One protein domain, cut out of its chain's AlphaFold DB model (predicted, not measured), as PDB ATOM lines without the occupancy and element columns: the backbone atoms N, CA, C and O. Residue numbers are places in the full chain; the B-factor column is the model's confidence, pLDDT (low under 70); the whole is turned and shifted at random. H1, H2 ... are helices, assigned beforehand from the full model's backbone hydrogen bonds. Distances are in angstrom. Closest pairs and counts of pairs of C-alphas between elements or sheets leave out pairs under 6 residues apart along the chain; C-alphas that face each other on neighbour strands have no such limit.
ATOM      1  N   ILE A  67       9.288  61.483 109.796       96.19
ATOM      2  CA  ILE A  67      10.671  61.271 110.245       96.19
ATOM      3  C   ILE A  67      10.999  62.061 111.527       96.19
ATOM      4  O   ILE A  67      11.754  61.586 112.371       96.19
ATOM      5  N   LEU A  68      10.378  63.229 111.723       97.44
ATOM      6  CA  LEU A  68      10.559  64.053 112.921       97.44
ATOM      7  C   LEU A  68       9.940  63.407 114.161       97.44
ATOM      8  O   LEU A  68      10.560  63.394 115.222       97.44
ATOM      9  N   GLN A  69       8.742  62.831 114.027       97.25
ATOM     10  CA  GLN A  69       8.101  62.081 115.110       97.25
ATOM     11  C   GLN A  69       8.919  60.835 115.472       97.25
ATOM     12  O   GLN A  69       9.100  60.545 116.655       97.25
ATOM     13  N   ILE A  70       9.478  60.144 114.471       96.94
ATOM     14  CA  ILE A  70      10.392  59.013 114.691       96.94
ATOM     15  C   ILE A  70      11.625  59.473 115.471       96.94
ATOM     16  O   ILE A  70      11.966  58.850 116.476       96.94
ATOM     17  N   PHE A  71      12.265  60.577 115.071       97.81
ATOM     18  CA  PHE A  71      13.417  61.111 115.798       97.81
ATOM     19  C   PHE A  71      13.080  61.555 117.225       97.81
ATOM     20  O   PHE A  71      13.886  61.327 118.125       97.81
ATOM     21  N   ALA A  72      11.895  62.118 117.467       97.75
ATOM     22  CA  ALA A  72      11.458  62.494 118.811       97.75
ATOM     23  C   ALA A  72      11.313  61.268 119.734       97.75
ATOM     24  O   ALA A  72      11.836  61.264 120.851       97.75
ATOM     25  N   VAL A  73      10.667  60.196 119.258       96.94
ATOM     26  CA  VAL A  73      10.553  58.934 120.013       96.94
ATOM     27  C   VAL A  73      11.922  58.280 120.191       96.94
ATOM     28  O   VAL A  73      12.235  57.776 121.269       96.94
ATOM     29  N   LEU A  74      12.769  58.319 119.164       96.88
ATOM     30  CA  LEU A  74      14.127  57.792 119.220       96.88
ATOM     31  C   LEU A  74      14.984  58.519 120.258       96.88
ATOM     32  O   LEU A  74      15.718  57.859 120.989       96.88
ATOM     33  N   ALA A  75      14.861  59.842 120.371       97.81
ATOM     34  CA  ALA A  75      15.533  60.619 121.408       97.81
ATOM     35  C   ALA A  75      15.086  60.173 122.808       97.81
ATOM     36  O   ALA A  75      15.924  59.912 123.671       97.81
ATOM     37  N   PHE A  76      13.778  59.996 123.017       98.00
ATOM     38  CA  PHE A  76      13.243  59.460 124.270       98.00
ATOM     39  C   PHE A  76      13.797  58.059 124.592       98.00
ATOM     40  O   PHE A  76      14.301  57.827 125.692       98.00
ATOM     41  N   VAL A  77      13.769  57.135 123.627       96.56
ATOM     42  CA  VAL A  77      14.285  55.767 123.806       96.56
ATOM     43  C   VAL A  77      15.794  55.764 124.066       96.56
ATOM     44  O   VAL A  77      16.258  55.029 124.939       96.56
ATOM     45  N   ALA A  78      16.564  56.600 123.366       96.25
ATOM     46  CA  ALA A  78      18.006  56.720 123.561       96.25
ATOM     47  C   ALA A  78      18.348  57.120 125.004       96.25
ATOM     48  O   ALA A  78      19.214  56.497 125.615       96.25
ATOM     49  N   LEU A  79      17.622  58.082 125.584       96.94
ATOM     50  CA  LEU A  79      17.814  58.491 126.980       96.94
ATOM     51  C   LEU A  79      17.569  57.335 127.961       96.94
ATOM     52  O   LEU A  79      18.352  57.142 128.891       96.94
ATOM     53  N   ILE A  80      16.539  56.515 127.731       96.56
ATOM     54  CA  ILE A  80      16.271  55.326 128.557       96.56
ATOM     55  C   ILE A  80      17.393  54.289 128.417       96.56
ATOM     56  O   ILE A  80      17.833  53.716 129.418       96.56
ATOM     57  N   ILE A  81      17.890  54.056 127.199       94.06
ATOM     58  CA  ILE A  81      19.007  53.130 126.960       94.06
ATOM     59  C   ILE A  81      20.250  53.583 127.733       94.06
ATOM     60  O   ILE A  81      20.904  52.743 128.356       94.06
ATOM     61  N   VAL A  82      20.553  54.887 127.752       93.38
ATOM     62  CA  VAL A  82      21.690  55.421 128.520       93.38
ATOM     63  C   VAL A  82      21.559  55.077 130.002       93.38
ATOM     64  O   VAL A  82      22.536  54.622 130.587       93.38
ATOM     65  N   VAL A  83      20.370  55.190 130.604       94.88
ATOM     66  CA  VAL A  83      20.160  54.814 132.017       94.88
ATOM     67  C   VAL A  83      20.526  53.346 132.271       94.88
ATOM     68  O   VAL A  83      21.198  53.039 133.255       94.88
ATOM     69  N   GLY A  84      20.129  52.439 131.374       89.88
ATOM     70  CA  GLY A  84      20.452  51.012 131.493       89.88
ATOM     71  C   GLY A  84      21.929  50.688 131.237       89.88
ATOM     72  O   GLY A  84      22.483  49.784 131.861       89.88
ATOM     73  N   MET A  85      22.577  51.432 130.340       91.94
ATOM     74  CA  MET A  85      23.956  51.179 129.903       91.94
ATOM     75  C   MET A  85      25.012  51.943 130.703       91.94
ATOM     76  O   MET A  85      26.178  51.553 130.671       91.94
ATOM     77  N   ALA A  86      24.645  52.997 131.437       93.56
ATOM     78  CA  ALA A  86      25.586  53.905 132.098       93.56
ATOM     79  C   ALA A  86      26.600  53.184 133.000       93.56
ATOM     80  O   ALA A  86      27.768  53.558 133.039       93.56
ATOM     81  N   LYS A  87      26.187  52.108 133.682       91.62
ATOM     82  CA  LYS A  87      27.075  51.318 134.556       91.62
ATOM     83  C   LYS A  87      28.065  50.425 133.800       91.62
ATOM     84  O   LYS A  87      29.043  49.978 134.385       91.62
ATOM     85  N   HIS A  88      27.807  50.146 132.526       90.75
ATOM     86  CA  HIS A  88      28.573  49.201 131.709       90.75
ATOM     87  C   HIS A  88      29.325  49.877 130.555       90.75
ATOM     88  O   HIS A  88      30.145  49.236 129.901       90.75
ATOM     89  N   ILE A  89      29.076  51.168 130.314       89.62
ATOM     90  CA  ILE A  89      29.616  51.889 129.159       89.62
ATOM     91  C   ILE A  89      31.143  52.016 129.194       89.62
ATOM     92  O   ILE A  89      31.770  51.926 128.146       89.62
ATOM     93  N   GLY A  90      31.751  52.147 130.381       91.06
ATOM     94  CA  GLY A  90      33.207  52.270 130.515       91.06
ATOM     95  C   GLY A  90      33.953  51.069 129.930       91.06
ATOM     96  O   GLY A  90      34.849  51.244 129.113       91.06
ATOM     97  N   ALA A  91      33.510  49.849 130.252       90.75
ATOM     98  CA  ALA A  91      34.094  48.623 129.702       90.75
ATOM     99  C   ALA A  91      33.910  48.519 128.178       90.75
ATOM    100  O   ALA A  91      34.784  48.016 127.477       90.75
ATOM    101  N   PHE A  92      32.780  49.007 127.662       87.31
ATOM    102  CA  PHE A  92      32.519  49.028 126.226       87.31
ATOM    103  C   PHE A  92      33.441  50.017 125.501       87.31
ATOM    104  O   PHE A  92      33.989  49.671 124.464       87.31
ATOM    105  N   ILE A  93      33.655  51.216 126.055       89.56
ATOM    106  CA  ILE A  93      34.555  52.227 125.477       89.56
ATOM    107  C   ILE A  93      35.989  51.694 125.406       89.56
ATOM    108  O   ILE A  93      36.568  51.693 124.322       89.56
ATOM    109  N   SER A  94      36.526  51.169 126.514       90.06
ATOM    110  CA  SER A  94      37.905  50.655 126.552       90.06
ATOM    111  C   SER A  94      38.149  49.554 125.516       90.06
ATOM    112  O   SER A  94      39.167  49.566 124.833       90.06
ATOM    113  N   TYR A  95      37.177  48.659 125.316       88.12
ATOM    114  CA  TYR A  95      37.260  47.608 124.298       88.12
ATOM    115  C   TYR A  95      37.444  48.155 122.871       88.12
ATOM    116  O   TYR A  95      38.190  47.586 122.077       88.12
ATOM    117  N   TYR A  96      36.772  49.257 122.524       84.50
ATOM    118  CA  TYR A  96      36.888  49.866 121.195       84.50
ATOM    119  C   TYR A  96      38.120  50.757 121.044       84.50
ATOM    120  O   TYR A  96      38.663  50.861 119.943       84.50
ATOM    121  N   GLU A  97      38.573  51.389 122.125       86.56
ATOM    122  CA  GLU A  97      39.835  52.135 122.129       86.56
ATOM    123  C   GLU A  97      41.018  51.206 121.840       86.56
ATOM    124  O   GLU A  97      41.845  51.526 120.983       86.56
ATOM    125  N   GLU A  98      41.043  50.022 122.458       87.12
ATOM    126  CA  GLU A  98      42.062  48.991 122.219       87.12
ATOM    127  C   GLU A  98      42.083  48.491 120.765       87.12
ATOM    128  O   GLU A  98      43.145  48.161 120.238       87.12
ATOM    129  N   GLN A  99      40.933  48.473 120.085       81.19
ATOM    130  CA  GLN A  99      40.834  48.066 118.676       81.19
ATOM    131  C   GLN A  99      41.092  49.196 117.671       81.19
ATOM    132  O   GLN A  99      41.119  48.957 116.464       81.19
ATOM    133  N   GLY A 100      41.320  50.420 118.148       80.56
ATOM    134  CA  GLY A 100      41.551  51.589 117.312       80.56
ATOM    135  C   GLY A 100      40.249  52.175 116.766       80.56
ATOM    136  O   GLY A 100      39.729  51.757 115.731       80.56
ATOM    137  N   ALA A 101      39.777  53.248 117.404       73.38
ATOM    138  CA  ALA A 101      38.513  53.924 117.088       73.38
ATOM    139  C   ALA A 101      38.327  54.295 115.600       73.38
ATOM    140  O   ALA A 101      37.206  54.328 115.094       73.38
ATOM    141  N   SER A 102      39.424  54.539 114.872       71.38
ATOM    142  CA  SER A 102      39.389  54.870 113.439       71.38
ATOM    143  C   SER A 102      38.865  53.736 112.544       71.38
ATOM    144  O   SER A 102      38.353  54.011 111.456       71.38
ATOM    145  N   ASN A 103      38.950  52.477 112.985       80.75
ATOM    146  CA  ASN A 103      38.505  51.333 112.190       80.75
ATOM    147  C   ASN A 103      36.985  51.118 112.262       80.75
ATOM    148  O   ASN A 103      36.388  50.594 111.324       80.75
ATOM    149  N   ILE A 104      36.336  51.623 113.315       81.12
ATOM    150  CA  ILE A 104      34.898  51.442 113.567       81.12
ATOM    151  C   ILE A 104      34.058  52.040 112.438       81.12
ATOM    152  O   ILE A 104      33.126  51.404 111.953       81.12
ATOM    153  N   LEU A 105      34.402  53.246 111.971       79.69
ATOM    154  CA  LEU A 105      33.676  53.897 110.874       79.69
ATOM    155  C   LEU A 105      33.811  53.129 109.555       79.69
ATOM    156  O   LEU A 105      32.875  53.116 108.758       79.69
ATOM    157  N   LYS A 106      34.956  52.475 109.324       84.12
ATOM    158  CA  LYS A 106      35.160  51.638 108.136       84.12
ATOM    159  C   LYS A 106      34.369  50.340 108.231       84.12
ATOM    160  O   LYS A 106      33.796  49.919 107.236       84.12
ATOM    161  N   GLU A 107      34.300  49.728 109.407       86.19
ATOM    162  CA  GLU A 107      33.535  48.495 109.626       86.19
ATOM    163  C   GLU A 107      32.019  48.735 109.582       86.19
ATOM    164  O   GLU A 107      31.271  47.911 109.058       86.19
ATOM    165  N   GLN A 108      31.568  49.888 110.079       88.81
ATOM    166  CA  GLN A 108      30.154  50.261 110.178       88.81
ATOM    167  C   GLN A 108      29.702  51.211 109.060       88.81
ATOM    168  O   GLN A 108      28.656  51.846 109.181       88.81
ATOM    169  N   TRP A 109      30.449  51.306 107.955       90.19
ATOM    170  CA  TRP A 109      30.217  52.298 106.897       90.19
ATOM    171  C   TRP A 109      28.779  52.294 106.358       90.19
ATOM    172  O   TRP A 109      28.211  53.356 106.107       90.19
ATOM    173  N   LEU A 110      28.165  51.112 106.213       90.00
ATOM    174  CA  LEU A 110      26.795  50.978 105.716       90.00
ATOM    175  C   LEU A 110      25.785  51.539 106.722       90.00
ATOM    176  O   LEU A 110      24.877  52.276 106.344       90.00
ATOM    177  N   TYR A 111      25.969  51.227 108.007       91.69
ATOM    178  CA  TYR A 111      25.161  51.797 109.082       91.69
ATOM    179  C   TYR A 111      25.312  53.323 109.121       91.69
ATOM    180  O   TYR A 111      24.310  54.038 109.165       91.69
ATOM    181  N   THR A 112      26.544  53.830 109.014       91.94
ATOM    182  CA  THR A 112      26.822  55.270 108.954       91.94
ATOM    183  C   THR A 112      26.140  55.929 107.755       91.94
ATOM    184  O   THR A 112      25.522  56.978 107.918       91.94
ATOM    185  N   LEU A 113      26.186  55.316 106.569       94.25
ATOM    186  CA  LEU A 113      25.545  55.844 105.364       94.25
ATOM    187  C   LEU A 113      24.023  55.957 105.527       94.25
ATOM    188  O   LEU A 113      23.440  56.991 105.199       94.25
ATOM    189  N   ILE A 114      23.386  54.916 106.072       94.75
ATOM    190  CA  ILE A 114      21.945  54.919 106.367       94.75
ATOM    191  C   ILE A 114      21.615  56.025 107.366       94.75
ATOM    192  O   ILE A 114      20.647  56.762 107.179       94.75
ATOM    193  N   TRP A 115      22.438  56.182 108.401       94.69
ATOM    194  CA  TRP A 115      22.244  57.220 109.401       94.69
ATOM    195  C   TRP A 115      22.326  58.624 108.803       94.69
ATOM    196  O   TRP A 115      21.439  59.444 109.035       94.69
ATOM    197  N   VAL A 116      23.333  58.883 107.966       96.38
ATOM    198  CA  VAL A 116      23.468  60.151 107.236       96.38
ATOM    199  C   VAL A 116      22.236  60.410 106.367       96.38
ATOM    200  O   VAL A 116      21.706  61.518 106.397       96.38
ATOM    201  N   ALA A 117      21.724  59.404 105.652       96.50
ATOM    202  CA  ALA A 117      20.518  59.554 104.839       96.50
ATOM    203  C   ALA A 117      19.281  59.933 105.677       96.50
ATOM    204  O   ALA A 117      18.537  60.840 105.299       96.50
ATOM    205  N   LEU A 118      19.082  59.293 106.838       96.50
ATOM    206  CA  LEU A 118      17.981  59.621 107.753       96.50
ATOM    207  C   LEU A 118      18.126  61.030 108.344       96.50
ATOM    208  O   LEU A 118      17.135  61.749 108.449       96.50
ATOM    209  N   LEU A 119      19.346  61.447 108.694       97.00
ATOM    210  CA  LEU A 119      19.616  62.797 109.196       97.00
ATOM    211  C   LEU A 119      19.340  63.861 108.132       97.00
ATOM    212  O   LEU A 119      18.670  64.848 108.423       97.00
ATOM    213  N   VAL A 120      19.796  63.647 106.894       97.75
ATOM    214  CA  VAL A 120      19.511  64.551 105.768       97.75
ATOM    215  C   VAL A 120      18.007  64.649 105.525       97.75
ATOM    216  O   VAL A 120      17.497  65.749 105.322       97.75
ATOM    217  N   TRP A 121      17.274  63.533 105.601       97.00
ATOM    218  CA  TRP A 121      15.814  63.552 105.508       97.00
ATOM    219  C   TRP A 121      15.182  64.343 106.661       97.00
ATOM    220  O   TRP A 121      14.358  65.218 106.409       97.00
ATOM    221  N   GLY A 122      15.607  64.119 107.906       96.62
ATOM    222  CA  GLY A 122      15.124  64.884 109.059       96.62
ATOM    223  C   GLY A 122      15.356  66.387 108.923       96.62
ATOM    224  O   GLY A 122      14.428  67.168 109.113       96.62
ATOM    225  N   ILE A 123      16.567  66.791 108.531       97.44
ATOM    226  CA  ILE A 123      16.907  68.198 108.273       97.44
ATOM    227  C   ILE A 123      16.020  68.752 107.163       97.44
ATOM    228  O   ILE A 123      15.460  69.835 107.319       97.44
ATOM    229  N   LYS A 124      15.849  68.002 106.066       96.88
ATOM    230  CA  LYS A 124      14.971  68.421 104.977       96.88
ATOM    231  C   LYS A 124      13.561  68.675 105.503       96.88
ATOM    232  O   LYS A 124      13.082  69.776 105.336       96.88
ATOM    233  N   SER A 125      12.967  67.731 106.229       94.94
ATOM    234  CA  SER A 125      11.618  67.866 106.791       94.94
ATOM    235  C   SER A 125      11.459  68.950 107.866       94.94
ATOM    236  O   SER A 125      10.327  69.315 108.169       94.94
ATOM    237  N   LEU A 126      12.546  69.437 108.478       94.19
ATOM    238  CA  LEU A 126      12.494  70.576 109.407       94.19
ATOM    239  C   LEU A 126      12.421  71.922 108.686       94.19
ATOM    240  O   LEU A 126      11.800  72.848 109.202       94.19
ATOM    241  N   PHE A 127      13.094  72.047 107.542       93.31
ATOM    242  CA  PHE A 127      13.342  73.339 106.894       93.31
ATOM    243  C   PHE A 127      12.731  73.474 105.491       93.31
ATOM    244  O   PHE A 127      12.702  74.585 104.964       93.31
ATOM    245  N   PHE A 128      12.260  72.380 104.886       81.19
ATOM    246  CA  PHE A 128      11.736  72.294 103.520       81.19
ATOM    247  C   PHE A 128      10.514  71.371 103.449       81.19
ATOM    248  O   PHE A 128       9.649  71.650 102.592       81.19
TER     249      PHE A 128
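AT A GLANCE: This is residues 67 to 128 of the 128 residues of an uncharacterized protein of archaeon (UniProt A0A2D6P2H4). Four helices make a flat, open frame round an empty middle: long H1 and H4 form a V, meeting near the printed part's two ends, and short H2 and H3 close its wide side. The 62 printed residues, all helix in class, hold H1, H2, H3 and H4 in that order. The whole is loose, with radius of gyration of the C-alphas 14.9 A, and spans 42 by 28 by 14 A, only just flat.

HOW THE PARTS SIT: Start at H1, residues 67 to 85, whose residues 67 to 71 alone touch H4, residues 109 to 127; their closest C-alphas, of Ile 67 and Gly 122, are 5.9 A apart. They run opposite ways at a steep tilt of 52 degrees. H2, residues 89 to 98, is apart from H4. Every O i to N i+4 pair is within hydrogen-bond range in H1, H2 and H4; in H3, residues 101 to 107, 1 of 3 is, beside 3 of 4 O i to N i+3 pairs.

IN THESE COORDINATES: Find C-alpha 67 at (10.671, 61.271, 110.245); H1 runs 25.8 A from there. H4 runs 27.0 A to C-alpha 127 at (13.342, 73.339, 106.894).

THE WHOLE: The three links are tight, the printed part has no cut, and no printed residue is under 70 in pLDDT.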